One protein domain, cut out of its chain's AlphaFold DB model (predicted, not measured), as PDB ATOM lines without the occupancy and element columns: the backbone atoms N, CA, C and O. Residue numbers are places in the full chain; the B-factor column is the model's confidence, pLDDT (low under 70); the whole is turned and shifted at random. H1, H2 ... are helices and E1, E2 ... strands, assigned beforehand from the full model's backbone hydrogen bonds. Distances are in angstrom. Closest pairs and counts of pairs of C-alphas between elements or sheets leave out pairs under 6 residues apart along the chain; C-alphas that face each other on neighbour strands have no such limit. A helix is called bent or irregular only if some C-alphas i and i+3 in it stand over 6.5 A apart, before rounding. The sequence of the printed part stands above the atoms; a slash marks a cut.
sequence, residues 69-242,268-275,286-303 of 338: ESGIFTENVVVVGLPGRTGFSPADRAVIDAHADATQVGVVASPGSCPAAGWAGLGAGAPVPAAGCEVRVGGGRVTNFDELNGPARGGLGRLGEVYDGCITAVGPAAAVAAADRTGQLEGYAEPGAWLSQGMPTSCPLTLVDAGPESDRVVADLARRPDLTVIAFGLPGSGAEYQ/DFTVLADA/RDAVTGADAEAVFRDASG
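What this domain is: This is residues 69 to 242, 268 to 275 and 286 to 303 of the 338 residues of an uncharacterized protein of Naumannella cuiyingiana (UniProt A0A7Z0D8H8). A twisted sheet of five parallel strands makes the core, covered by H2 and H5 on one face and H7 on the other, as three layers. Beyond it H1 packs on H7 and H9 on H1 and E2, while H3 lies toward the opposite end of the longest axis. The printed part has 200 residues; its nine named helices and six named strands run E1 H1 E2 H2 H3 H4 E3 H5 E4 H6 E5 H7 E6 H8 H9, class mixed. It is compact, with a radius of gyration of the C-alphas of 15.7 A and spans of 45 by 38 by 32 A.

Where its parts are: Find C-alpha 76 at (137.746, 104.129, 115.029); from there E1, residues 76 to 83, runs 22.6 A. Next come H1, 90 to 98, E2, 104 to 109, 16.6 A, H2, 115 to 124, 14.3 A, H3, 145 to 149, and H4, 158 to 162. Read on through E3, 167 to 170, H5, 172 to 178, E4, 187 to 189, H6, 191 to 196, and E5, 205 to 209. H7, 211 to 222, is 17.0 A long and irregular, with C-alphas 212 and 215 7.9 A apart. E6, 227 to 234, spans 21.1 A, H8 is 269 to 275, and H9, 291 to 301, ends at C-alpha 301 (121.495, 98.544, 90.849).

How they stand to each other: Look first at the sheet, order E4 E3 E5 E1 E6: within hydrogen-bond range are N 189 and O 169, 2.9 A, N 170 and O 207, 2.7 A, N 81 and O 208, 2.9 A, and N 80 and O 230, 2.8 A. E3, H5, E4 is a strand-helix-strand unit, parallel neighbours joined through a helix, with a right-handed crossover; E4, H6, E5 and E5, H7, E6 are split ones, a strand between, also right-handed. H2, height 9.4 A, and H5, 6.8 A, are on the same face and touch at C-alphas Gly 123 and Ala 177, 3.8 A. H7, height 8.3 A, is on the opposite face; H6 is only just at the sheet's level, height 3.7 A. H1 touches H7 at C-alphas Ala 91 and Asp 215, 5.7 A, and H9 at Arg 93 and Gly 291, 4.3 A. H2 touches H4 and H8; H3 is close to it but not clearly touching. E2 pairs with no named strand. Every O i to N i+4 pair is within range except in H5, 1 of 3, with 4 of 4 O i to N i+3 pairs, and H7, 6 of 8.

The domain as a whole: The C-alphas farthest apart, Gly 139 and Asp 287, are 47.5 A apart. Residues 243 to 267 and 276 to 285 are not printed; C-alphas 242 and 268 are 10.8 A apart, 275 and 286 18.6 A. The H2 to H3 link is long, 20 residues. Residues 131 and 237 have pLDDT under 70.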
ATOM      1  N   GLU A  69     135.177 114.076  97.539       83.69
ATOM      2  CA  GLU A  69     135.924 113.150  98.383       83.69
ATOM      3  C   GLU A  69     135.337 113.162  99.794       83.69
ATOM      4  O   GLU A  69     135.270 114.205 100.445       83.69
ATOM      5  N   SER A  70     134.949 111.988 100.290       82.31
ATOM      6  CA  SER A  70     134.503 111.836 101.669       82.31
ATOM      7  C   SER A  70     135.460 110.976 102.486       82.31
ATOM      8  O   SER A  70     135.732 109.817 102.156       82.31
ATOM      9  N   GLY A  71     135.945 111.549 103.591       78.62
ATOM     10  CA  GLY A  71     136.775 110.868 104.581       78.62
ATOM     11  C   GLY A  71     135.985 110.316 105.772       78.62
ATOM     12  O   GLY A  71     134.820 110.663 105.996       78.62
ATOM     13  N   ILE A  72     136.655 109.462 106.549       79.81
ATOM     14  CA  ILE A  72     136.190 108.972 107.853       79.81
ATOM     15  C   ILE A  72     136.383 110.067 108.907       79.81
ATOM     16  O   ILE A  72     137.433 110.703 108.949       79.81
ATOM     17  N   PHE A  73     135.366 110.294 109.741       77.06
ATOM     18  CA  PHE A  73     135.389 111.344 110.766       77.06
ATOM     19  C   PHE A  73     136.101 110.914 112.056       77.06
ATOM     20  O   PHE A  73     136.605 111.748 112.807       77.06
ATOM     21  N   THR A  74     136.133 109.613 112.328       86.94
ATOM     22  CA  THR A  74     136.607 109.048 113.589       86.94
ATOM     23  C   THR A  74     137.901 108.265 113.408       86.94
ATOM     24  O   THR A  74     138.177 107.698 112.355       86.94
ATOM     25  N   GLU A  75     138.689 108.167 114.476       89.06
ATOM     26  CA  GLU A  75     139.872 107.295 114.492       89.06
ATOM     27  C   GLU A  75     139.485 105.807 114.506       89.06
ATOM     28  O   GLU A  75     140.290 104.960 114.133       89.06
ATOM     29  N   ASN A  76     138.249 105.493 114.914       96.00
ATOM     30  CA  ASN A  76     137.746 104.129 115.029       96.00
ATOM     31  C   ASN A  76     136.699 103.825 113.956       96.00
ATOM     32  O   ASN A  76     135.674 104.504 113.859       96.00
ATOM     33  N   VAL A  77     136.928 102.757 113.204       96.69
ATOM     34  CA  VAL A  77     136.062 102.244 112.146       96.69
ATOM     35  C   VAL A  77     135.595 100.855 112.539       96.69
ATOM     36  O   VAL A  77     136.402  99.973 112.844       96.69
ATOM     37  N   VAL A  78     134.283 100.639 112.506       97.75
ATOM     38  CA  VAL A  78     133.700  99.314 112.712       97.75
ATOM     39  C   VAL A  78     132.979  98.879 111.451       97.75
ATOM     40  O   VAL A  78     132.012  99.504 111.022       97.75
ATOM     41  N   VAL A  79     133.452  97.789 110.859       98.00
ATOM     42  CA  VAL A  79     132.855  97.194 109.668       98.00
ATOM     43  C   VAL A  79     131.978  96.034 110.098       98.00
ATOM     44  O   VAL A  79     132.472  95.079 110.689       98.00
ATOM     45  N   VAL A  80     130.687  96.093 109.797       98.38
ATOM     46  CA  VAL A  80     129.714  95.068 110.174       98.38
ATOM     47  C   VAL A  80     129.246  94.323 108.933       98.38
ATOM     48  O   VAL A  80     128.647  94.897 108.023       98.38
ATOM     49  N   GLY A  81     129.508  93.023 108.912       97.44
ATOM     50  CA  GLY A  81     129.023  92.130 107.877       97.44
ATOM     51  C   GLY A  81     127.603  91.648 108.167       97.44
ATOM     52  O   GLY A  81     127.329  91.152 109.260       97.44
ATOM     53  N   LEU A  82     126.707  91.770 107.185       96.19
ATOM     54  CA  LEU A  82     125.284  91.441 107.304       96.19
ATOM     55  C   LEU A  82     124.950  90.184 106.470       96.19
ATOM     56  O   LEU A  82     124.668  90.297 105.272       96.19
ATOM     57  N   PRO A  83     124.988  88.968 107.043       93.88
ATOM     58  CA  PRO A  83     124.804  87.724 106.298       93.88
ATOM     59  C   PRO A  83     123.419  87.604 105.660       93.88
ATOM     60  O   PRO A  83     122.392  87.767 106.315       93.88
ATOM     61  N   GLY A  84     123.401  87.250 104.374       90.56
ATOM     62  CA  GLY A  84     122.185  86.890 103.646       90.56
ATOM     63  C   GLY A  84     121.252  88.064 103.354       90.56
ATOM     64  O   GLY A  84     120.071  87.842 103.083       90.56
ATOM     65  N   ARG A  85     121.748  89.305 103.409       91.56
ATOM     66  CA  ARG A  85     120.954  90.465 103.003       91.56
ATOM     67  C   ARG A  85     120.680  90.427 101.503       91.56
ATOM     68  O   ARG A  85     121.487  89.992 100.693       91.56
ATOM     69  N   THR A  86     119.500  90.893 101.127       91.06
ATOM     70  CA  THR A  86     119.108  91.086  99.723       91.06
ATOM     71  C   THR A  86     118.463  92.459  99.535       91.06
ATOM     72  O   THR A  86     117.623  92.627  98.659       91.06
ATOM     73  N   GLY A  87     118.773  93.398 100.430       93.50
ATOM     74  CA  GLY A  87     118.158  94.717 100.556       93.50
ATOM     75  C   GLY A  87     118.288  95.242 101.988       93.50
ATOM     76  O   GLY A  87     118.760  94.520 102.876       93.50
ATOM     77  N   PHE A  88     117.866  96.486 102.216       95.00
ATOM     78  CA  PHE A  88     117.944  97.127 103.528       95.00
ATOM     79  C   PHE A  88     116.819  96.640 104.449       95.00
ATOM     80  O   PHE A  88     115.626  96.703 104.132       95.00
ATOM     81  N   SER A  89     117.177  96.163 105.638       96.56
ATOM     82  CA  SER A  89     116.194  95.773 106.648       96.56
ATOM     83  C   SER A  89     115.465  96.990 107.238       96.56
ATOM     84  O   SER A  89     115.833  98.141 106.985       96.56
ATOM     85  N   PRO A  90     114.396  96.789 108.029       97.12
ATOM     86  CA  PRO A  90     113.812  97.874 108.814       97.12
ATOM     87  C   PRO A  90     114.808  98.532 109.783       97.12
ATOM     88  O   PRO A  90     114.737  99.742 109.969       97.12
ATOM     89  N   ALA A  91     115.733  97.764 110.373       97.38
ATOM     90  CA  ALA A  91     116.739  98.303 111.287       97.38
ATOM     91  C   ALA A  91     117.774  99.155 110.541       97.38
ATOM     92  O   ALA A  91     118.073 100.259 110.984       97.38
ATOM     93  N   ASP A  92     118.236  98.692 109.375       97.81
ATOM     94  CA  ASP A  92     119.164  99.452 108.528       97.81
ATOM     95  C   ASP A  92     118.553 100.799 108.126       97.81
ATOM     96  O   ASP A  92     119.174 101.844 108.289       97.81
ATOM     97  N   ARG A  93     117.293 100.792 107.675       97.56
ATOM     98  CA  ARG A  93     116.580 102.023 107.301       97.56
ATOM     99  C   ARG A  93     116.413 102.976 108.477       97.56
ATOM    100  O   ARG A  93     116.633 104.165 108.305       97.56
ATOM    101  N   ALA A  94     116.089 102.465 109.664       98.06
ATOM    102  CA  ALA A  94     115.994 103.296 110.860       98.06
ATOM    103  C   ALA A  94     117.345 103.930 111.241       98.06
ATOM    104  O   ALA A  94     117.375 105.079 111.672       98.06
ATOM    105  N   VAL A  95     118.455 103.203 111.068       98.00
ATOM    106  CA  VAL A  95     119.809 103.737 111.284       98.00
ATOM    107  C   VAL A  95     120.141 104.823 110.259       98.00
ATOM    108  O   VAL A  95     120.609 105.885 110.661       98.00
ATOM    109  N   ILE A  96     119.857 104.578 108.976       97.62
ATOM    110  CA  ILE A  96     120.056 105.540 107.880       97.62
ATOM    111  C   ILE A  96     119.233 106.811 108.130       97.62
ATOM    112  O   ILE A  96     119.787 107.902 108.141       97.62
ATOM    113  N   ASP A  97     117.935 106.677 108.418       97.44
ATOM    114  CA  ASP A  97     117.038 107.812 108.673       97.44
ATOM    115  C   ASP A  97     117.483 108.643 109.887       97.44
ATOM    116  O   ASP A  97     117.365 109.867 109.882       97.44
ATOM    117  N   ALA A  98     118.011 107.993 110.930       97.38
ATOM    118  CA  ALA A  98     118.513 108.673 112.122       97.38
ATOM    119  C   ALA A  98     119.826 109.445 111.891       97.38
ATOM    120  O   ALA A  98     120.148 110.312 112.699       97.38
ATOM    121  N   HIS A  99     120.561 109.142 110.815       96.50
ATOM    122  CA  HIS A  99     121.847 109.759 110.463       96.50
ATOM    123  C   HIS A  99     121.821 110.314 109.034       96.50
ATOM    124  O   HIS A  99     122.834 110.276 108.335       96.50
ATOM    125  N   ALA A 100     120.660 110.765 108.554       96.06
ATOM    126  CA  ALA A 100     120.453 111.073 107.140       96.06
ATOM    127  C   ALA A 100     121.413 112.150 106.595       96.06
ATOM    128  O   ALA A 100     121.722 112.145 105.408       96.06
ATOM    129  N   ASP A 101     121.912 113.037 107.454       94.75
ATOM    130  CA  ASP A 101     122.879 114.105 107.168       94.75
ATOM    131  C   ASP A 101     124.355 113.660 107.237       94.75
ATOM    132  O   ASP A 101     125.258 114.432 106.932       94.75
ATOM    133  N   ALA A 102     124.617 112.413 107.623       94.19
ATOM    134  CA  ALA A 102     125.959 111.847 107.757       94.19
ATOM    135  C   ALA A 102     126.040 110.407 107.224       94.19
ATOM    136  O   ALA A 102     126.925 109.637 107.628       94.19
ATOM    137  N   THR A 103     125.113 110.033 106.334       95.44
ATOM    138  CA  THR A 103     124.993 108.678 105.790       95.44
ATOM    139  C   THR A 103     125.315 108.610 104.309       95.44
ATOM    140  O   THR A 103     124.809 109.384 103.499       95.44
ATOM    141  N   GLN A 104     126.101 107.600 103.950       95.38
ATOM    142  CA  GLN A 104     126.383 107.232 102.569       95.38
ATOM    143  C   GLN A 104     125.835 105.847 102.277       95.38
ATOM    144  O   GLN A 104     125.968 104.954 103.113       95.38
ATOM    145  N   VAL A 105     125.253 105.649 101.098       96.12
ATOM    146  CA  VAL A 105     124.651 104.367 100.693       96.12
ATOM    147  C   VAL A 105     125.148 103.917  99.329       96.12
ATOM    148  O   VAL A 105     125.487 104.727  98.473       96.12
ATOM    149  N   GLY A 106     125.148 102.610  99.114       94.94
ATOM    150  CA  GLY A 106     125.445 101.995  97.831       94.94
ATOM    151  C   GLY A 106     125.114 100.510  97.844       94.94
ATOM    152  O   GLY A 106     124.441  99.993  98.742       94.94
ATOM    153  N   VAL A 107     125.638  99.808  96.853       93.62
ATOM    154  CA  VAL A 107     125.651  98.359  96.767       93.62
ATOM    155  C   VAL A 107     127.050  97.876  96.431       93.62
ATOM    156  O   VAL A 107     127.792  98.534  95.709       93.62
ATOM    157  N   VAL A 108     127.406  96.703  96.936       92.31
ATOM    158  CA  VAL A 108     128.628  96.002  96.555       92.31
ATOM    159  C   VAL A 108     128.269  94.762  95.751       92.31
ATOM    160  O   VAL A 108     127.397  93.978  96.144       92.31
ATOM    161  N   ALA A 109     128.935  94.582  94.614       87.62
ATOM    162  CA  ALA A 109     128.852  93.344  93.851       87.62
ATOM    163  C   ALA A 109     129.657  92.265  94.585       87.62
ATOM    164  O   ALA A 109     130.890  92.274  94.595       87.62
ATOM    165  N   SER A 110     128.957  91.334  95.226       85.50
ATOM    166  CA  SER A 110     129.566  90.303  96.062       85.50
ATOM    167  C   SER A 110     129.105  88.917  95.617       85.50
ATOM    168  O   SER A 110     128.243  88.316  96.269       85.50
ATOM    169  N   PRO A 111     129.679  88.369  94.531       80.94
ATOM    170  CA  PRO A 111     129.343  87.027  94.093       80.94
ATOM    171  C   PRO A 111     129.750  86.016  95.168       80.94
ATOM    172  O   PRO A 111     130.858  86.046  95.697       80.94
ATOM    173  N   GLY A 112     128.853  85.092  95.491       83.62
ATOM    174  CA  GLY A 112     129.139  84.053  96.469       83.62
ATOM    175  C   GLY A 112     127.883  83.386  97.003       83.62
ATOM    176  O   GLY A 112     126.763  83.859  96.816       83.62
ATOM    177  N   SER A 113     128.085  82.264  97.684       86.38
ATOM    178  CA  SER A 113     127.017  81.506  98.337       86.38
ATOM    179  C   SER A 113     127.062  81.592  99.860       86.38
ATOM    180  O   SER A 113     126.168  81.056 100.509       86.38
ATOM    181  N   CYS A 114     128.076  82.236 100.449       92.06
ATOM    182  CA  CYS A 114     128.189  82.318 101.899       92.06
ATOM    183  C   CYS A 114     129.008  83.503 102.417       92.06
ATOM    184  O   CYS A 114     129.868  84.014 101.695       92.06
ATOM    185  N   PRO A 115     128.812  83.885 103.694       92.88
ATOM    186  CA  PRO A 115     129.389  85.107 104.247       92.88
ATOM    187  C   PRO A 115     130.917  85.179 104.190       92.88
ATOM    188  O   PRO A 115     131.474  86.244 103.931       92.88
ATOM    189  N   ALA A 116     131.599  84.041 104.346       94.00
ATOM    190  CA  ALA A 116     133.056  83.955 104.252       94.00
ATOM    191  C   ALA A 116     133.604  84.458 102.904       94.00
ATOM    192  O   ALA A 116     134.679  85.045 102.876       94.00
ATOM    193  N   ALA A 117     132.863  84.287 101.802       93.62
ATOM    194  CA  ALA A 117     133.272  84.787 100.488       93.62
ATOM    195  C   ALA A 117     133.258  86.324 100.424       93.62
ATOM    196  O   ALA A 117     134.167  86.917  99.853       93.62
ATOM    197  N   GLY A 118     132.272  86.972 101.056       94.25
ATOM    198  CA  GLY A 118     132.212  88.435 101.136       94.25
ATOM    199  C   GLY A 118     133.354  89.013 101.975       94.25
ATOM    200  O   GLY A 118     134.003  89.968 101.559       94.25
ATOM    201  N   TRP A 119     133.669  88.382 103.110       96.69
ATOM    202  CA  TRP A 119     134.829  88.762 103.925       96.69
ATOM    203  C   TRP A 119     136.160  88.515 103.214       96.69
ATOM    204  O   TRP A 119     137.015  89.395 103.197       96.69
ATOM    205  N   ALA A 120     136.331  87.357 102.576       95.69
ATOM    206  CA  ALA A 120     137.499  87.086 101.743       95.69
ATOM    207  C   ALA A 120     137.633  88.122 100.617       95.69
ATOM    208  O   ALA A 120     138.738  88.578 100.329       95.69
ATOM    209  N   GLY A 121     136.504  88.534 100.029       95.12
ATOM    210  CA  GLY A 121     136.454  89.570  99.008       95.12
ATOM    211  C   GLY A 121     136.953  90.921  99.506       95.12
ATOM    212  O   GLY A 121     137.799  91.542  98.863       95.12
ATOM    213  N   LEU A 122     136.505  91.327 100.696       96.06
ATOM    214  CA  LEU A 122     136.995  92.526 101.371       96.06
ATOM    215  C   LEU A 122     138.498  92.428 101.673       96.06
ATOM    216  O   LEU A 122     139.253  93.327 101.315       96.06
ATOM    217  N   GLY A 123     138.943  91.316 102.267       96.19
ATOM    218  CA  GLY A 123     140.349  91.077 102.608       96.19
ATOM    219  C   GLY A 123     141.288  91.060 101.399       96.19
ATOM    220  O   GLY A 123     142.443  91.471 101.511       96.19
ATOM    221  N   ALA A 124     140.796  90.608 100.242       95.88
ATOM    222  CA  ALA A 124     141.530  90.602  98.978       95.88
ATOM    223  C   ALA A 124     141.368  91.891  98.152       95.88
ATOM    224  O   ALA A 124     142.082  92.096  97.164       95.88
ATOM    225  N   GLY A 125     140.412  92.753  98.510       94.50
ATOM    226  CA  GLY A 125     139.985  93.888  97.695       94.50
ATOM    227  C   GLY A 125     139.473  93.481  96.307       94.50
ATOM    228  O   GLY A 125     139.592  94.249  95.358       94.50
ATOM    229  N   ALA A 126     138.975  92.259  96.137       93.75
ATOM    230  CA  ALA A 126     138.474  91.741  94.866       93.75
ATOM    231  C   ALA A 126     137.457  90.624  95.124       93.75
ATOM    232  O   ALA A 126     137.587  89.938  96.129       93.75
ATOM    233  N   PRO A 127     136.484  90.371  94.234       91.56
ATOM    234  CA  PRO A 127     135.550  89.264  94.418       91.56
ATOM    235  C   PRO A 127     136.268  87.914  94.569       91.56
ATOM    236  O   PRO A 127     137.035  87.512  93.691       91.56
ATOM    237  N   VAL A 128     135.989  87.194  95.661       91.38
ATOM    238  CA  VAL A 128     136.543  85.858  95.922       91.38
ATOM    239  C   VAL A 128     135.420  84.820  95.839       91.38
ATOM    240  O   VAL A 128     134.450  84.913  96.591       91.38
ATOM    241  N   PRO A 129     135.512  83.814  94.949       85.56
ATOM    242  CA  PRO A 129     134.533  82.735  94.907       85.56
ATOM    243  C   PRO A 129     134.610  81.883  96.182       85.56
ATOM    244  O   PRO A 129     135.663  81.772  96.807       85.56
ATOM    245  N   ALA A 130     133.501  81.240  96.556       74.12
ATOM    246  CA  ALA A 130     133.434  80.436  97.773       74.12
ATOM    247  C   ALA A 130     134.440  79.262  97.736       74.12
ATOM    248  O   ALA A 130     134.225  78.265  97.049       74.12
ATOM    249  N   ALA A 131     135.522  79.383  98.510       67.75
ATOM    250  CA  ALA A 131     136.543  78.352  98.739       67.75
ATOM    251  C   ALA A 131     136.127  77.288  99.774       67.75
ATOM    252  O   ALA A 131     136.881  76.370 100.080       67.75
ATOM    253  N   GLY A 132     134.937  77.453 100.347       79.38
ATOM    254  CA  GLY A 132     134.513  76.845 101.601       79.38
ATOM    255  C   GLY A 132     133.863  77.923 102.464       79.38
ATOM    256  O   GLY A 132     134.292  79.073 102.461       79.38
ATOM    257  N   CYS A 133     132.783  77.574 103.156       90.75
ATOM    258  CA  CYS A 133     132.036  78.523 103.991       90.75
ATOM    259  C   CYS A 133     132.442  78.467 105.464       90.75
ATOM    260  O   CYS A 133     131.955  79.252 106.273       90.75
ATOM    261  N   GLU A 134     133.323  77.530 105.805       94.38
ATOM    262  CA  GLU A 134     133.850  77.354 107.145       94.38
ATOM    263  C   GLU A 134     135.208  78.046 107.253       94.38
ATOM    264  O   GLU A 134     136.144  77.747 106.505       94.38
ATOM    265  N   VAL A 135     135.320  78.946 108.222       95.94
ATOM    266  CA  VAL A 135     136.588  79.554 108.615       95.94
ATOM    267  C   VAL A 135     136.944  79.032 109.992       95.94
ATOM    268  O   VAL A 135     136.113  79.051 110.899       95.94
ATOM    269  N   ARG A 136     138.179  78.562 110.150       97.44
ATOM    270  CA  ARG A 136     138.680  78.035 111.416       97.44
ATOM    271  C   ARG A 136     139.721  78.990 111.969       97.44
ATOM    272  O   ARG A 136     140.702  79.297 111.298       97.44
ATOM    273  N   VAL A 137     139.522  79.434 113.205       98.12
ATOM    274  CA  VAL A 137     140.458  80.310 113.915       98.12
ATOM    275  C   VAL A 137     141.031  79.556 115.108       98.12
ATOM    276  O   VAL A 137     140.313  78.859 115.821       98.12
ATOM    277  N   GLY A 138     142.339  79.661 115.317       98.06
ATOM    278  CA  GLY A 138     143.021  79.025 116.437       98.06
ATOM    279  C   GLY A 138     144.431  79.568 116.617       98.06
ATOM    280  O   GLY A 138     145.141  79.798 115.642       98.06
ATOM    281  N   GLY A 139     144.836  79.794 117.870       96.44
ATOM    282  CA  GLY A 139     146.184  80.275 118.193       96.44
ATOM    283  C   GLY A 139     146.533  81.640 117.587       96.44
ATOM    284  O   GLY A 139     147.689  81.852 117.245       96.44
ATOM    285  N   GLY A 140     145.547  82.534 117.420       97.50
ATOM    286  CA  GLY A 140     145.751  83.853 116.804       97.50
ATOM    287  C   GLY A 140     145.882  83.829 115.277       97.50
ATOM    288  O   GLY A 140     146.386  84.778 114.696       97.50
ATOM    289  N   ARG A 141     145.444  82.752 114.614       98.19
ATOM    290  CA  ARG A 141     145.592  82.557 113.167       98.19
ATOM    291  C   ARG A 141     144.331  81.951 112.559       98.19
ATOM    292  O   ARG A 141     143.652  81.150 113.205       98.19
ATOM    293  N   VAL A 142     144.066  82.248 111.289       97.81
ATOM    294  CA  VAL A 142     143.149  81.459 110.454       97.81
ATOM    295  C   VAL A 142     143.847  80.148 110.062       97.81
ATOM    296  O   VAL A 142     144.819  80.133 109.308       97.81
ATOM    297  N   THR A 143     143.405  79.017 110.611       98.00
ATOM    298  CA  THR A 143     144.135  77.738 110.500       98.00
ATOM    299  C   THR A 143     143.978  77.071 109.137       98.00
ATOM    300  O   THR A 143     144.876  76.347 108.721       98.00
ATOM    301  N   ASN A 144     142.893  77.356 108.416       96.50
ATOM    302  CA  ASN A 144     142.674  76.933 107.032       96.50
ATOM    303  C   ASN A 144     142.932  78.059 106.010       96.50
ATOM    304  O   ASN A 144     142.336  78.067 104.935       96.50
ATOM    305  N   PHE A 145     143.806  79.020 106.332       96.19
ATOM    306  CA  PHE A 145     144.050  80.196 105.488       96.19
ATOM    307  C   PHE A 145     144.498  79.845 104.065       96.19
ATOM    308  O   PHE A 145     143.968  80.404 103.112       96.19
ATOM    309  N   ASP A 146     145.414  78.887 103.899       95.81
ATOM    310  CA  ASP A 146     145.929  78.512 102.574       95.81
ATOM    311  C   ASP A 146     144.832  77.926 101.667       95.81
ATOM    312  O   ASP A 146     144.813  78.190 100.463       95.81
ATOM    313  N   GLU A 147     143.877  77.188 102.246       94.88
ATOM    314  CA  GLU A 147     142.707  76.664 101.528       94.88
ATOM    315  C   GLU A 147     141.823  77.810 101.012       94.88
ATOM    316  O   GLU A 147     141.377  77.790  99.864       94.88
ATOM    317  N   LEU A 148     141.617  78.838 101.842       94.38
ATOM    318  CA  LEU A 148     140.827  80.025 101.504       94.38
ATOM    319  C   LEU A 148     141.556  80.952 100.516       94.38
ATOM    320  O   LEU A 148     140.921  81.578  99.665       94.38
ATOM    321  N   ASN A 149     142.888  81.025 100.590       94.81
ATOM    322  CA  ASN A 149     143.700  81.920  99.766       94.81
ATOM    323  C   ASN A 149     143.852  81.430  98.316       94.81
ATOM    324  O   ASN A 149     144.053  82.232  97.400       94.81
ATOM    325  N   GLY A 150     143.717  80.120  98.075       93.94
ATOM    326  CA  GLY A 150     143.764  79.540  96.730       93.94
ATOM    327  C   GLY A 150     142.741  80.178  95.775       93.94
ATOM    328  O   GLY A 150     143.138  80.732  94.746       93.94
ATOM    329  N   PRO A 151     141.436  80.177  96.104       92.06
ATOM    330  CA  PRO A 151     140.410  80.812  95.267       92.06
ATOM    331  C   PRO A 151     140.503  82.340  95.200       92.06
ATOM    332  O   PRO A 151     140.108  82.923  94.191       92.06
ATOM    333  N   ALA A 152     141.113  82.975  96.205       92.00
ATOM    334  CA  ALA A 152     141.488  84.390  96.172       92.00
ATOM    335  C   ALA A 152     142.739  84.678  95.315       92.00
ATOM    336  O   ALA A 152     143.183  85.821  95.239       92.00
ATOM    337  N   ARG A 153     143.331  83.656  94.676       93.88
ATOM    338  CA  ARG A 153     144.551  83.748  93.852       93.88
ATOM    339  C   ARG A 153     145.738  84.365  94.600       93.88
ATOM    340  O   ARG A 153     146.535  85.084  94.001       93.88
ATOM    341  N   GLY A 154     145.852  84.093  95.900       92.19
ATOM    342  CA  GLY A 154     146.902  84.660  96.744       92.19
ATOM    343  C   GLY A 154     146.632  86.092  97.222       92.19
ATOM    344  O   GLY A 154     147.531  86.705  97.785       92.19
ATOM    345  N   GLY A 155     145.438  86.638  96.966       94.00
ATOM    346  CA  GLY A 155     145.092  88.020  97.290       94.00
ATOM    347  C   GLY A 155     144.714  88.276  98.749       94.00
ATOM    348  O   GLY A 155     144.633  89.443  99.127       94.00
ATOM    349  N   LEU A 156     144.472  87.246  99.573       95.50
ATOM    350  CA  LEU A 156     144.123  87.464 100.983       95.50
ATOM    351  C   LEU A 156     145.255  88.173 101.736       95.50
ATOM    352  O   LEU A 156     146.439  87.965 101.468       95.50
ATOM    353  N   GLY A 157     144.864  89.006 102.698       93.44
ATOM    354  CA  GLY A 157     145.773  89.836 103.481       93.44
ATOM    355  C   GLY A 157     146.113  91.183 102.853       93.44
ATOM    356  O   GLY A 157     146.816  91.963 103.485       93.44
ATOM    357  N   ARG A 158     145.584  91.507 101.663       95.12
ATOM    358  CA  ARG A 158     145.744  92.835 101.050       95.12
ATOM    359  C   ARG A 158     145.193  93.948 101.943       95.12
ATOM    360  O   ARG A 158     145.805  95.007 101.996       95.12
ATOM    361  N   LEU A 159     144.078  93.724 102.647       94.56
ATOM    362  CA  LEU A 159     143.519  94.725 103.563       94.56
ATOM    363  C   LEU A 159     144.540  95.152 104.632       94.56
ATOM    364  O   LEU A 159     144.740  96.345 104.829       94.56
ATOM    365  N   GLY A 160     145.236  94.192 105.247       89.50
ATOM    366  CA  GLY A 160     146.303  94.470 106.215       89.50
ATOM    367  C   GLY A 160     147.564  95.100 105.609       89.50
ATOM    368  O   GLY A 160     148.418  95.567 106.346       89.50
ATOM    369  N   GLU A 161     147.706  95.128 104.281       88.38
ATOM    370  CA  GLU A 161     148.801  95.848 103.616       88.38
ATOM    371  C   GLU A 161     148.449  97.281 103.247       88.38
ATOM    372  O   GLU A 161     149.336  98.124 103.163       88.38
ATOM    373  N   VAL A 162     147.177  97.542 102.937       88.62
ATOM    374  CA  VAL A 162     146.710  98.899 102.619       88.62
ATOM    375  C   VAL A 162     146.353  99.687 103.875       88.62
ATOM    376  O   VAL A 162     146.254 100.910 103.810       88.62
ATOM    377  N   TYR A 163     146.145  99.000 104.998       93.94
ATOM    378  CA  TYR A 163     145.857  99.595 106.290       93.94
ATOM    379  C   TYR A 163     147.050  99.423 107.236       93.94
ATOM    380  O   TYR A 163     147.327  98.324 107.698       93.94
ATOM    381  N   ASP A 164     147.725 100.528 107.557       88.06
ATOM    382  CA  ASP A 164     148.936 100.542 108.398       88.06
ATOM    383  C   ASP A 164     148.651 100.428 109.917       88.06
ATOM    384  O   ASP A 164     149.559 100.566 110.741       88.06
ATOM    385  N   GLY A 165     147.386 100.250 110.312       93.25
ATOM    386  CA  GLY A 165     146.940 100.218 111.707       93.25
ATOM    387  C   GLY A 165     146.540  98.825 112.192       93.25
ATOM    388  O   GLY A 165     146.522  97.866 111.427       93.25
ATOM    389  N   CYS A 166     146.148  98.732 113.468       97.06
ATOM    390  CA  CYS A 166     145.710  97.451 114.017       97.06
ATOM    391  C   CYS A 166     144.318  97.027 113.508       97.06
ATOM    392  O   CYS A 166     143.390  97.843 113.518       97.06
ATOM    393  N   ILE A 167     144.135  95.746 113.173       98.00
ATOM    394  CA  ILE A 167     142.843  95.150 112.802       98.00
ATOM    395  C   ILE A 167     142.418  94.084 113.820       98.00
ATOM    396  O   ILE A 167     143.076  93.063 114.014       98.00
ATOM    397  N   THR A 168     141.257  94.283 114.448       98.38
ATOM    398  CA  THR A 168     140.606  93.250 115.272       98.38
ATOM    399  C   THR A 168     139.461  92.592 114.507       98.38
ATOM    400  O   THR A 168     138.578  93.278 113.999       98.38
ATOM    401  N   ALA A 169     139.430  91.261 114.472       98.31
ATOM    402  CA  ALA A 169     138.294  90.498 113.965       98.31
ATOM    403  C   ALA A 169     137.374  90.021 115.093       98.31
ATOM    404  O   ALA A 169     137.827  89.499 116.110       98.31
ATOM    405  N   VAL A 170     136.070  90.127 114.875       98.38
ATOM    406  CA  VAL A 170     135.030  89.571 115.733       98.38
ATOM    407  C   VAL A 170     134.276  88.516 114.938       98.38
ATOM    408  O   VAL A 170     133.487  88.832 114.049       98.38
ATOM    409  N   GLY A 171     134.529  87.254 115.271       97.75
ATOM    410  CA  GLY A 171     133.947  86.097 114.599       97.75
ATOM    411  C   GLY A 171     134.813  85.500 113.482       97.75
ATOM    412  O   GLY A 171     135.637  86.196 112.877       97.75
ATOM    413  N   PRO A 172     134.642  84.195 113.187       97.00
ATOM    414  CA  PRO A 172     135.526  83.487 112.266       97.00
ATOM    415  C   PRO A 172     135.531  84.046 110.843       97.00
ATOM    416  O   PRO A 172     136.598  84.142 110.250       97.00
ATOM    417  N   ALA A 173     134.386  84.441 110.273       96.06
ATOM    418  CA  ALA A 173     134.373  84.895 108.881       96.06
ATOM    419  C   ALA A 173     135.112  86.233 108.700       96.06
ATOM    420  O   ALA A 173     135.913  86.363 107.774       96.06
ATOM    421  N   ALA A 174     134.931  87.174 109.633       97.50
ATOM    422  CA  ALA A 174     135.662  88.442 109.658       97.50
ATOM    423  C   ALA A 174     137.180  88.248 109.814       97.50
ATOM    424  O   ALA A 174     137.961  89.032 109.274       97.50
ATOM    425  N   ALA A 175     137.614  87.175 110.486       97.75
ATOM    426  CA  ALA A 175     139.031  86.860 110.648       97.75
ATOM    427  C   ALA A 175     139.752  86.632 109.310       97.75
ATOM    428  O   ALA A 175     140.922  86.973 109.191       97.75
ATOM    429  N   VAL A 176     139.076  86.131 108.270       96.69
ATOM    430  CA  VAL A 176     139.698  85.975 106.938       96.69
ATOM    431  C   VAL A 176     140.090  87.321 106.337       96.69
ATOM    432  O   VAL A 176     141.124  87.417 105.682       96.69
ATOM    433  N   ALA A 177     139.267  88.348 106.553       97.06
ATOM    434  CA  ALA A 177     139.526  89.688 106.045       97.06
ATOM    435  C   ALA A 177     140.613  90.414 106.846       97.06
ATOM    436  O   ALA A 177     141.395  91.163 106.267       97.06
ATOM    437  N   ALA A 178     140.650  90.189 108.164       97.69
ATOM    438  CA  ALA A 178     141.611  90.812 109.072       97.69
ATOM    439  C   ALA A 178     142.999  90.165 109.046       97.69
ATOM    440  O   ALA A 178     143.966  90.792 109.467       97.69
ATOM    441  N   ALA A 179     143.095  88.902 108.628       97.50
ATOM    442  CA  ALA A 179     144.353  88.178 108.637       97.50
ATOM    443  C   ALA A 179     145.373  88.791 107.672       97.50
ATOM    444  O   ALA A 179     145.024  89.194 106.563       97.50
ATOM    445  N   ASP A 180     146.643  88.800 108.071       96.81
ATOM    446  CA  ASP A 180     147.744  89.183 107.191       96.81
ATOM    447  C   ASP A 180     147.965  88.151 106.063       96.81
ATOM    448  O   ASP A 180     147.315  87.103 105.989       96.81
ATOM    449  N   ARG A 181     148.937  88.404 105.178       96.38
ATOM    450  CA  ARG A 181     149.297  87.477 104.085       96.38
ATOM    451  C   ARG A 181     149.745  86.089 104.555       96.38
ATOM    452  O   ARG A 181     149.819  85.163 103.750       96.38
ATOM    453  N   THR A 182     150.094  85.944 105.829       96.25
ATOM    454  CA  THR A 182     150.486  84.674 106.436       96.25
ATOM    455  C   THR A 182     149.343  84.014 107.198       96.25
ATOM    456  O   THR A 182     149.548  82.918 107.714       96.25
ATOM    457  N   GLY A 183     148.158  84.625 107.268       97.12
ATOM    458  CA  GLY A 183     146.996  84.136 108.003       97.12
ATOM    459  C   GLY A 183     146.964  84.520 109.488       97.12
ATOM    460  O   GLY A 183     146.087  84.032 110.204       97.12
ATOM    461  N   GLN A 184     147.918  85.319 109.977       98.12
ATOM    462  CA  GLN A 184     147.987  85.747 111.381       98.12
ATOM    463  C   GLN A 184     147.019  86.898 111.655       98.12
ATOM    464  O   GLN A 184     146.769  87.725 110.783       98.12
ATOM    465  N   LEU A 185     146.484  86.943 112.876       97.88
ATOM    466  CA  LEU A 185     145.559  87.966 113.357       97.88
ATOM    467  C   LEU A 185     146.230  88.780 114.459       97.88
ATOM    468  O   LEU A 185     146.825  88.214 115.375       97.88
ATOM    469  N   GLU A 186     146.064  90.095 114.424       97.44
ATOM    470  CA  GLU A 186     146.524  90.968 115.508       97.44
ATOM    471  C   GLU A 186     145.568  90.941 116.703       97.44
ATOM    472  O   GLU A 186     145.994  90.875 117.856       97.44
ATOM    473  N   GLY A 187     144.261  90.944 116.422       97.50
ATOM    474  CA  GLY A 187     143.204  90.826 117.417       97.50
ATOM    475  C   GLY A 187     142.098  89.889 116.948       97.50
ATOM    476  O   GLY A 187     141.662  89.939 115.798       97.50
ATOM    477  N   TYR A 188     141.614  89.048 117.857       98.25
ATOM    478  CA  TYR A 188     140.453  88.201 117.617       98.25
ATOM    479  C   TYR A 188     139.572  88.128 118.861       98.25
ATOM    480  O   TYR A 188     140.065  87.899 119.968       98.25
ATOM    481  N   ALA A 189     138.265  88.277 118.670       98.19
ATOM    482  CA  ALA A 189     137.267  88.078 119.704       98.19
ATOM    483  C   ALA A 189     136.130  87.180 119.207       98.19
ATOM    484  O   ALA A 189     135.681  87.263 118.064       98.19
ATOM    485  N   GLU A 190     135.619  86.345 120.106       97.31
ATOM    486  CA  GLU A 190     134.396  85.590 119.854       97.31
ATOM    487  C   GLU A 190     133.176  86.530 119.907       97.31
ATOM    488  O   GLU A 190     133.077  87.319 120.856       97.31
ATOM    489  N   PRO A 191     132.210  86.437 118.968       96.38
ATOM    490  CA  PRO A 191     131.091  87.379 118.880       96.38
ATOM    491  C   PRO A 191     130.301  87.522 120.183       96.38
ATOM    492  O   PRO A 191     130.024  88.634 120.627       96.38
ATOM    493  N   GLY A 192     129.995  86.406 120.853       96.06
ATOM    494  CA  GLY A 192     129.253  86.422 122.118       96.06
ATOM    495  C   GLY A 192     130.009  87.123 123.253       96.06
ATOM    496  O   GLY A 192     129.413  87.882 124.017       96.06
ATOM    497  N   ALA A 193     131.326  86.915 123.340       96.69
ATOM    498  CA  ALA A 193     132.165  87.572 124.339       96.69
ATOM    499  C   ALA A 193     132.257  89.079 124.069       96.69
ATOM    500  O   ALA A 193     132.016  89.874 124.978       96.69
ATOM    501  N   TRP A 194     132.516  89.462 122.818       97.81
ATOM    502  CA  TRP A 194     132.585  90.856 122.383       97.81
ATOM    503  C   TRP A 194     131.278  91.616 122.661       97.81
ATOM    504  O   TRP A 194     131.300  92.684 123.276       97.81
ATOM    505  N   LEU A 195     130.128  91.022 122.320       97.44
ATOM    506  CA  LEU A 195     128.802  91.564 122.635       97.44
ATOM    507  C   LEU A 195     128.593  91.740 124.146       97.44
ATOM    508  O   LEU A 195     128.163  92.802 124.595       97.44
ATOM    509  N   SER A 196     128.917  90.716 124.945       96.69
ATOM    510  CA  SER A 196     128.722  90.739 126.404       96.69
ATOM    511  C   SER A 196     129.571  91.793 127.126       96.69
ATOM    512  O   SER A 196     129.196  92.257 128.201       96.69
ATOM    513  N   GLN A 197     130.694  92.187 126.525       97.44
ATOM    514  CA  GLN A 197     131.616  93.195 127.047       97.44
ATOM    515  C   GLN A 197     131.268  94.616 126.579       97.44
ATOM    516  O   GLN A 197     132.014  95.550 126.859       97.44
ATOM    517  N   GLY A 198     130.146  94.796 125.875       96.94
ATOM    518  CA  GLY A 198     129.719  96.104 125.384       96.94
ATOM    519  C   GLY A 198     130.423  96.539 124.100       96.94
ATOM    520  O   GLY A 198     130.576  97.736 123.879       96.94
ATOM    521  N   MET A 199     130.828  95.586 123.251       97.75
ATOM    522  CA  MET A 199     131.394  95.843 121.920       97.75
ATOM    523  C   MET A 199     132.653  96.736 121.951       97.75
ATOM    524  O   MET A 199     132.680  97.799 121.317       97.75
ATOM    525  N   PRO A 200     133.701  96.349 122.706       97.06
ATOM    526  CA  PRO A 200     134.933  97.125 122.769       97.06
ATOM    527  C   PRO A 200     135.642  97.164 121.407       97.06
ATOM    528  O   PRO A 200     135.646  96.182 120.664       97.06
ATOM    529  N   THR A 201     136.280  98.292 121.105       95.94
ATOM    530  CA  THR A 201     137.119  98.506 119.915       95.94
ATOM    531  C   THR A 201     138.569  98.648 120.367       95.94
ATOM    532  O   THR A 201     139.019  99.736 120.720       95.94
ATOM    533  N   SER A 202     139.291  97.528 120.453       94.31
ATOM    534  CA  SER A 202     140.696  97.499 120.895       94.31
ATOM    535  C   SER A 202     141.673  98.029 119.852       94.31
ATOM    536  O   SER A 202     142.787  98.411 120.203       94.31
ATOM    537  N   CYS A 203     141.258  98.031 118.588       97.38
ATOM    538  CA  CYS A 203     142.035  98.522 117.467       97.38
ATOM    539  C   CYS A 203     141.227  99.540 116.659       97.38
ATOM    540  O   CYS A 203     139.991  99.466 116.679       97.38
ATOM    541  N   PRO A 204     141.897 100.466 115.945       96.88
ATOM    542  CA  PRO A 204     141.190 101.508 115.215       96.88
ATOM    543  C   PRO A 204     140.355 100.942 114.058       96.88
ATOM    544  O   PRO A 204     139.369 101.561 113.679       96.88
ATOM    545  N   LEU A 205     140.655  99.737 113.555       97.88
ATOM    546  CA  LEU A 205     139.759  98.986 112.674       97.88
ATOM    547  C   LEU A 205     139.249  97.708 113.358       97.88
ATOM    548  O   LEU A 205     140.024  96.854 113.791       97.88
ATOM    549  N   THR A 206     137.926  97.555 113.433       98.38
ATOM    550  CA  THR A 206     137.263  96.339 113.929       98.38
ATOM    551  C   THR A 206     136.334  95.760 112.862       98.38
ATOM    552  O   THR A 206     135.422  96.440 112.398       98.38
ATOM    553  N   LEU A 207     136.534  94.498 112.482       98.44
ATOM    554  CA  LEU A 207     135.700  93.769 111.521       98.44
ATOM    555  C   LEU A 207     134.776  92.809 112.270       98.44
ATOM    556  O   LEU A 207     135.254  91.970 113.026       98.44
ATOM    557  N   VAL A 208     133.465  92.908 112.069       98.50
ATOM    558  CA  VAL A 208     132.459  92.197 112.865       98.50
ATOM    559  C   VAL A 208     131.568  91.341 111.983       98.50
ATOM    560  O   VAL A 208     130.707  91.851 111.266       98.50
ATOM    561  N   ASP A 209     131.719  90.023 112.091       97.38
ATOM    562  CA  ASP A 209     130.738  89.065 111.589       97.38
ATOM    563  C   ASP A 209     129.606  88.928 112.614       97.38
ATOM    564  O   ASP A 209     129.662  88.124 113.547       97.38
ATOM    565  N   ALA A 210     128.590  89.781 112.479       92.00
ATOM    566  CA  ALA A 210     127.526  89.906 113.472       92.00
ATOM    567  C   ALA A 210     126.503  88.757 113.425       92.00
ATOM    568  O   ALA A 210     125.690  88.616 114.344       92.00
ATOM    569  N   GLY A 211     126.528  87.917 112.384       94.19
ATOM    570  CA  GLY A 211     125.652  86.754 112.308       94.19
ATOM    571  C   GLY A 211     124.161  87.133 112.429       94.19
ATOM    572  O   GLY A 211     123.719  88.141 111.868       94.19
ATOM    573  N   PRO A 212     123.367  86.364 113.194       94.88
ATOM    574  CA  PRO A 212     121.961  86.672 113.467       94.88
ATOM    575  C   PRO A 212     121.711  87.972 114.252       94.88
ATOM    576  O   PRO A 212     120.604  88.498 114.203       94.88
ATOM    577  N   GLU A 213     122.711  88.506 114.958       96.69
ATOM    578  CA  GLU A 213     122.583  89.711 115.797       96.69
ATOM    579  C   GLU A 213     122.836  91.013 115.013       96.69
ATOM    580  O   GLU A 213     122.880  92.094 115.597       96.69
ATOM    581  N   SER A 214     122.992  90.926 113.687       96.31
ATOM    582  CA  SER A 214     123.350  92.043 112.801       96.31
ATOM    583  C   SER A 214     122.513  93.307 113.009       96.31
ATOM    584  O   SER A 214     123.080  94.385 113.164       96.31
ATOM    585  N   ASP A 215     121.181  93.188 113.075       97.75
ATOM    586  CA  ASP A 215     120.280  94.339 113.278       97.75
ATOM    587  C   ASP A 215     120.595  95.091 114.576       97.75
ATOM    588  O   ASP A 215     120.669  96.320 114.604       97.75
ATOM    589  N   ARG A 216     120.802  94.339 115.660       97.62
ATOM    590  CA  ARG A 216     121.106  94.895 116.977       97.62
ATOM    591  C   ARG A 216     122.496  95.518 117.001       97.62
ATOM    592  O   ARG A 216     122.641  96.638 117.479       97.62
ATOM    593  N   VAL A 217     123.500  94.803 116.490       97.94
ATOM    594  CA  VAL A 217     124.895  95.263 116.460       97.94
ATOM    595  C   VAL A 217     125.007  96.584 115.715       97.94
ATOM    596  O   VAL A 217     125.571  97.531 116.257       97.94
ATOM    597  N   VAL A 218     124.434  96.686 114.512       97.81
ATOM    598  CA  VAL A 218     124.523  97.931 113.746       97.81
ATOM    599  C   VAL A 218     123.772  99.063 114.440       97.81
ATOM    600  O   VAL A 218     124.323 100.152 114.577       97.81
ATOM    601  N   ALA A 219     122.558  98.814 114.941       97.94
ATOM    602  CA  ALA A 219     121.797  99.840 115.647       97.94
ATOM    603  C   ALA A 219     122.524 100.355 116.898       97.94
ATOM    604  O   ALA A 219     122.471 101.551 117.186       97.94
ATOM    605  N   ASP A 220     123.178  99.474 117.658       98.06
ATOM    606  CA  ASP A 220     123.908  99.837 118.874       98.06
ATOM    607  C   ASP A 220     125.209 100.589 118.559       98.06
ATOM    608  O   ASP A 220     125.490 101.603 119.200       98.06
ATOM    609  N   LEU A 221     125.971 100.141 117.554       97.81
ATOM    610  CA  LEU A 221     127.199 100.807 117.116       97.81
ATOM    611  C   LEU A 221     126.924 102.171 116.478       97.81
ATOM    612  O   LEU A 221     127.659 103.111 116.746       97.81
ATOM    613  N   ALA A 222     125.860 102.314 115.684       97.25
ATOM    614  CA  ALA A 222     125.534 103.581 115.025       97.25
ATOM    615  C   ALA A 222     125.253 104.712 116.027       97.25
ATOM    616  O   ALA A 222     125.531 105.871 115.746       97.25
ATOM    617  N   ARG A 223     124.767 104.388 117.234       97.25
ATOM    618  CA  ARG A 223     124.530 105.375 118.305       97.25
ATOM    619  C   ARG A 223     125.809 105.871 118.986       97.25
ATOM    620  O   ARG A 223     125.722 106.722 119.872       97.25
ATOM    621  N   ARG A 224     126.975 105.327 118.633       97.25
ATOM    622  CA  ARG A 224     128.272 105.723 119.185       97.25
ATOM    623  C   ARG A 224     128.918 106.781 118.283       97.25
ATOM    624  O   ARG A 224     129.377 106.437 117.198       97.25
ATOM    625  N   PRO A 225     128.990 108.055 118.713       94.44
ATOM    626  CA  PRO A 225     129.535 109.133 117.885       94.44
ATOM    627  C   PRO A 225     131.062 109.052 117.722       94.44
ATOM    628  O   PRO A 225     131.628 109.740 116.881       94.44
ATOM    629  N   ASP A 226     131.737 108.229 118.529       95.44
ATOM    630  CA  ASP A 226     133.173 107.954 118.450       95.44
ATOM    631  C   ASP A 226     133.544 106.921 117.371       95.44
ATOM    632  O   ASP A 226     134.731 106.648 117.181       95.44
ATOM    633  N   LEU A 227     132.550 106.354 116.675       96.69
ATOM    634  CA  LEU A 227     132.731 105.331 115.650       96.69
ATOM    635  C   LEU A 227     132.137 105.755 114.303       96.69
ATOM    636  O   LEU A 227     130.995 106.207 114.229       96.69
ATOM    637  N   THR A 228     132.852 105.467 113.221       96.75
ATOM    638  CA  THR A 228     132.273 105.350 111.882       96.75
ATOM    639  C   THR A 228     131.895 103.891 111.673       96.75
ATOM    640  O   THR A 228     132.731 102.994 111.814       96.75
ATOM    641  N   VAL A 229     130.631 103.640 111.337       97.38
ATOM    642  CA  VAL A 229     130.126 102.281 111.104       97.38
ATOM    643  C   VAL A 229     129.928 102.077 109.614       97.38
ATOM    644  O   VAL A 229     129.219 102.849 108.975       97.38
ATOM    645  N   ILE A 230     130.545 101.030 109.073       97.50
ATOM    646  CA  ILE A 230     130.384 100.588 107.687       97.50
ATOM    647  C   ILE A 230     129.648  99.256 107.721       97.50
ATOM    648  O   ILE A 230     130.213  98.245 108.119       97.50
ATOM    649  N   ALA A 231     128.388  99.236 107.318       97.56
ATOM    650  CA  ALA A 231     127.595  98.019 107.269       97.56
ATOM    651  C   ALA A 231     127.476  97.553 105.818       97.56
ATOM    652  O   ALA A 231     127.105  98.337 104.947       97.56
ATOM    653  N   PHE A 232     127.790  96.288 105.541       96.25
ATOM    654  CA  PHE A 232     127.694  95.742 104.190       96.25
ATOM    655  C   PHE A 232     127.113  94.330 104.185       96.25
ATOM    656  O   PHE A 232     127.384  93.509 105.061       96.25
ATOM    657  N   GLY A 233     126.278  94.051 103.192       95.12
ATOM    658  CA  GLY A 233     125.676  92.748 102.981       95.12
ATOM    659  C   GLY A 233     126.723  91.711 102.598       95.12
ATOM    660  O   GLY A 233     127.602  91.946 101.770       95.12
ATOM    661  N   LEU A 234     126.604  90.541 103.211       94.44
ATOM    662  CA  LEU A 234     127.416  89.376 102.918       94.44
ATOM    663  C   LEU A 234     126.576  88.354 102.146       94.44
ATOM    664  O   LEU A 234     125.414  88.116 102.498       94.44
ATOM    665  N   PRO A 235     127.152  87.696 101.129       89.62
ATOM    666  CA  PRO A 235     126.396  86.804 100.267       89.62
ATOM    667  C   PRO A 235     125.889  85.581 101.042       89.62
ATOM    668  O   PRO A 235     126.542  85.085 101.960       89.62
ATOM    669  N   GLY A 236     124.719  85.069 100.657       80.94
ATOM    670  CA  GLY A 236     124.127  83.879 101.288       80.94
ATOM    671  C   GLY A 236     123.064  83.151 100.459       80.94
ATOM    672  O   GLY A 236     122.865  81.956 100.642       80.94
ATOM    673  N   SER A 237     122.396  83.839  99.528       66.94
ATOM    674  CA  SER A 237     121.267  83.296  98.750       66.94
ATOM    675  C   SER A 237     121.415  83.449  97.228       66.94
ATOM    676  O   SER A 237     120.450  83.246  96.496       66.94
ATOM    677  N   GLY A 238     122.614  83.792  96.738       72.44
ATOM    678  CA  GLY A 238     122.884  83.979  95.307       72.44
ATOM    679  C   GLY A 238     122.509  85.356  94.749       72.44
ATOM    680  O   GLY A 238     122.581  85.548  93.539       72.44
ATOM    681  N   ALA A 239     122.127  86.312  95.603       83.00
ATOM    682  CA  ALA A 239     122.001  87.711  95.204       83.00
ATOM    683  C   ALA A 239     123.376  88.284  94.820       83.00
ATOM    684  O   ALA A 239     124.322  88.200  95.602       83.00
ATOM    685  N   GLU A 240     123.461  88.865  93.625       85.56
ATOM    686  CA  GLU A 240     124.688  89.450  93.069       85.56
ATOM    687  C   GLU A 240     125.097  90.738  93.793       85.56
ATOM    688  O   GLU A 240     126.275  90.944  94.090       85.56
ATOM    689  N   TYR A 241     124.107  91.562  94.136       90.81
ATOM    690  CA  TYR A 241     124.294  92.841  94.808       90.81
ATOM    691  C   TYR A 241     123.895  92.759  96.273       90.81
ATOM    692  O   TYR A 241     122.875  92.169  96.639       90.81
ATOM    693  N   GLN A 242     124.711  93.389  97.104       93.56
ATOM    694  CA  GLN A 242     124.552  93.450  98.545       93.56
ATOM    695  C   GLN A 242     124.476  94.915  98.979       93.56
ATOM    696  O   GLN A 242     125.247  95.721  98.465       93.56
ATOM    697  N   ASP A 268     132.949  98.316  94.030       90.88
ATOM    698  CA  ASP A 268     133.678  97.053  94.087       90.88
ATOM    699  C   ASP A 268     134.379  96.861  95.445       90.88
ATOM    700  O   ASP A 268     134.418  97.747  96.305       90.88
ATOM    701  N   PHE A 269     134.948  95.672  95.650       91.19
ATOM    702  CA  PHE A 269     135.694  95.362  96.869       91.19
ATOM    703  C   PHE A 269     136.991  96.162  97.027       91.19
ATOM    704  O   PHE A 269     137.463  96.286  98.152       91.19
ATOM    705  N   THR A 270     137.583  96.691  95.950       90.69
ATOM    706  CA  THR A 270     138.755  97.569  96.068       90.69
ATOM    707  C   THR A 270     138.336  98.897  96.688       90.69
ATOM    708  O   THR A 270     138.943  99.305  97.672       90.69
ATOM    709  N   VAL A 271     137.259  99.518  96.196       89.06
ATOM    710  CA  VAL A 271     136.697 100.750  96.772       89.06
ATOM    711  C   VAL A 271     136.258 100.527  98.214       89.06
ATOM    712  O   VAL A 271     136.558 101.347  99.078       89.06
ATOM    713  N   LEU A 272     135.592  99.405  98.506       90.50
ATOM    714  CA  LEU A 272     135.182  99.086  99.872       90.50
ATOM    715  C   LEU A 272     136.391  98.882 100.799       90.50
ATOM    716  O   LEU A 272     136.383  99.393 101.915       90.50
ATOM    717  N   ALA A 273     137.438  98.179 100.356       91.94
ATOM    718  CA  ALA A 273     138.661  98.001 101.139       91.94
ATOM    719  C   ALA A 273     139.390  99.333 101.377       91.94
ATOM    720  O   ALA A 273     139.829  99.592 102.494       91.94
ATOM    721  N   ASP A 274     139.461 100.203 100.365       90.25
ATOM    722  CA  ASP A 274     140.030 101.548 100.487       90.25
ATOM    723  C   ASP A 274     139.221 102.407 101.475       90.25
ATOM    724  O   ASP A 274     139.804 103.037 102.360       90.25
ATOM    725  N   ALA A 275     137.885 102.363 101.398       89.31
ATOM    726  CA  ALA A 275     136.998 103.031 102.348       89.31
ATOM    727  C   ALA A 275     137.225 102.538 103.780       89.31
ATOM    728  O   ALA A 275     137.281 103.344 104.702       89.31
ATOM    729  N   ARG A 286     124.532 114.470  98.495       84.81
ATOM    730  CA  ARG A 286     123.109 114.800  98.614       84.81
ATOM    731  C   ARG A 286     122.880 115.548  99.909       84.81
ATOM    732  O   ARG A 286     123.567 115.264 100.871       84.81
ATOM    733  N   ASP A 287     121.850 116.388  99.971       80.50
ATOM    734  CA  ASP A 287     121.503 117.116 101.204       80.50
ATOM    735  C   ASP A 287     121.186 116.178 102.385       80.50
ATOM    736  O   ASP A 287     121.459 116.499 103.540       80.50
ATOM    737  N   ALA A 288     120.582 115.023 102.095       86.94
ATOM    738  CA  ALA A 288     120.313 113.957 103.051       86.94
ATOM    739  C   ALA A 288     120.095 112.627 102.315       86.94
ATOM    740  O   ALA A 288     119.678 112.603 101.153       86.94
ATOM    741  N   VAL A 289     120.331 111.515 103.009       89.19
ATOM    742  CA  VAL A 289     120.058 110.159 102.523       89.19
ATOM    743  C   VAL A 289     119.084 109.468 103.464       89.19
ATOM    744  O   VAL A 289     119.418 109.159 104.603       89.19
ATOM    745  N   THR A 290     117.873 109.206 102.979       93.56
ATOM    746  CA  THR A 290     116.852 108.465 103.729       93.56
ATOM    747  C   THR A 290     116.902 106.970 103.418       93.56
ATOM    748  O   THR A 290     117.451 106.528 102.405       93.56
ATOM    749  N   GLY A 291     116.240 106.157 104.237       86.69
ATOM    750  CA  GLY A 291     116.039 104.739 103.965       86.69
ATOM    751  C   GLY A 291     115.262 104.481 102.665       86.69
ATOM    752  O   GLY A 291     115.420 103.423 102.058       86.69
ATOM    753  N   ALA A 292     114.444 105.437 102.207       90.44
ATOM    754  CA  ALA A 292     113.770 105.352 100.912       90.44
ATOM    755  C   ALA A 292     114.739 105.579  99.740       90.44
ATOM    756  O   ALA A 292     114.630 104.886  98.727       90.44
ATOM    757  N   ASP A 293     115.698 106.497  99.893       86.75
ATOM    758  CA  ASP A 293     116.761 106.725  98.908       86.75
ATOM    759  C   ASP A 293     117.671 105.504  98.793       86.75
ATOM    760  O   ASP A 293     117.959 105.053  97.686       86.75
ATOM    761  N   ALA A 294     118.055 104.921  99.931       88.44
ATOM    762  CA  ALA A 294     118.857 103.703  99.985       88.44
ATOM    763  C   ALA A 294     118.187 102.550  99.216       88.44
ATOM    764  O   ALA A 294     118.806 101.896  98.376       88.44
ATOM    765  N   GLU A 295     116.890 102.344  99.443       91.12
ATOM    766  CA  GLU A 295     116.113 101.317  98.751       91.12
ATOM    767  C   GLU A 295     115.997 101.587  97.241       91.12
ATOM    768  O   GLU A 295     115.979 100.647  96.445       91.12
ATOM    769  N   ALA A 296     115.922 102.857  96.833       89.50
ATOM    770  CA  ALA A 296     115.937 103.228  95.422       89.50
ATOM    771  C   ALA A 296     117.287 102.887  94.771       89.50
ATOM    772  O   ALA A 296     117.292 102.202  93.751       89.50
ATOM    773  N   VAL A 297     118.407 103.252  95.408       88.19
ATOM    774  CA  VAL A 297     119.763 102.909  94.939       88.19
ATOM    775  C   VAL A 297     119.926 101.395  94.794       88.19
ATOM    776  O   VAL A 297     120.366 100.911  93.753       88.19
ATOM    777  N   PHE A 298     119.505 100.619  95.798       90.38
ATOM    778  CA  PHE A 298     119.589  99.159  95.737       90.38
ATOM    779  C   PHE A 298     118.728  98.560  94.618       90.38
ATOM    780  O   PHE A 298     119.156  97.641  93.913       90.38
ATOM    781  N   ARG A 299     117.504  99.066  94.436       89.88
ATOM    782  CA  ARG A 299     116.587  98.594  93.392       89.88
ATOM    783  C   ARG A 299     117.115  98.886  91.989       89.88
ATOM    784  O   ARG A 299     117.027  98.009  91.133       89.88
ATOM    785  N   ASP A 300     117.651 100.083  91.776       86.69
ATOM    786  CA  ASP A 300     118.196 100.493  90.483       86.69
ATOM    787  C   ASP A 300     119.410  99.624  90.116       86.69
ATOM    788  O   ASP A 300     119.460  99.072  89.015       86.69
ATOM    789  N   ALA A 301     120.319  99.387  91.067       85.38
ATOM    790  CA  ALA A 301     121.495  98.544  90.849       85.38
ATOM    791  C   ALA A 301     121.164  97.056  90.637       85.38
ATOM    792  O   ALA A 301     121.785  96.380  89.821       85.38
ATOM    793  N   SER A 302     120.149  96.529  91.325       84.06
ATOM    794  CA  SER A 302     119.717  95.128  91.178       84.06
ATOM    795  C   SER A 302     118.924  94.845  89.890       84.06
ATOM    796  O   SER A 302     118.351  93.763  89.738       84.06
ATOM    797  N   GLY A 303     118.888  95.788  88.940       80.56
ATOM    798  CA  GLY A 303     118.184  95.627  87.669       80.56
ATOM    799  C   GLY A 303     116.663  95.681  87.809       80.56
ATOM    800  O   GLY A 303     115.938  95.230  86.914       80.56
TER     801      GLY A 303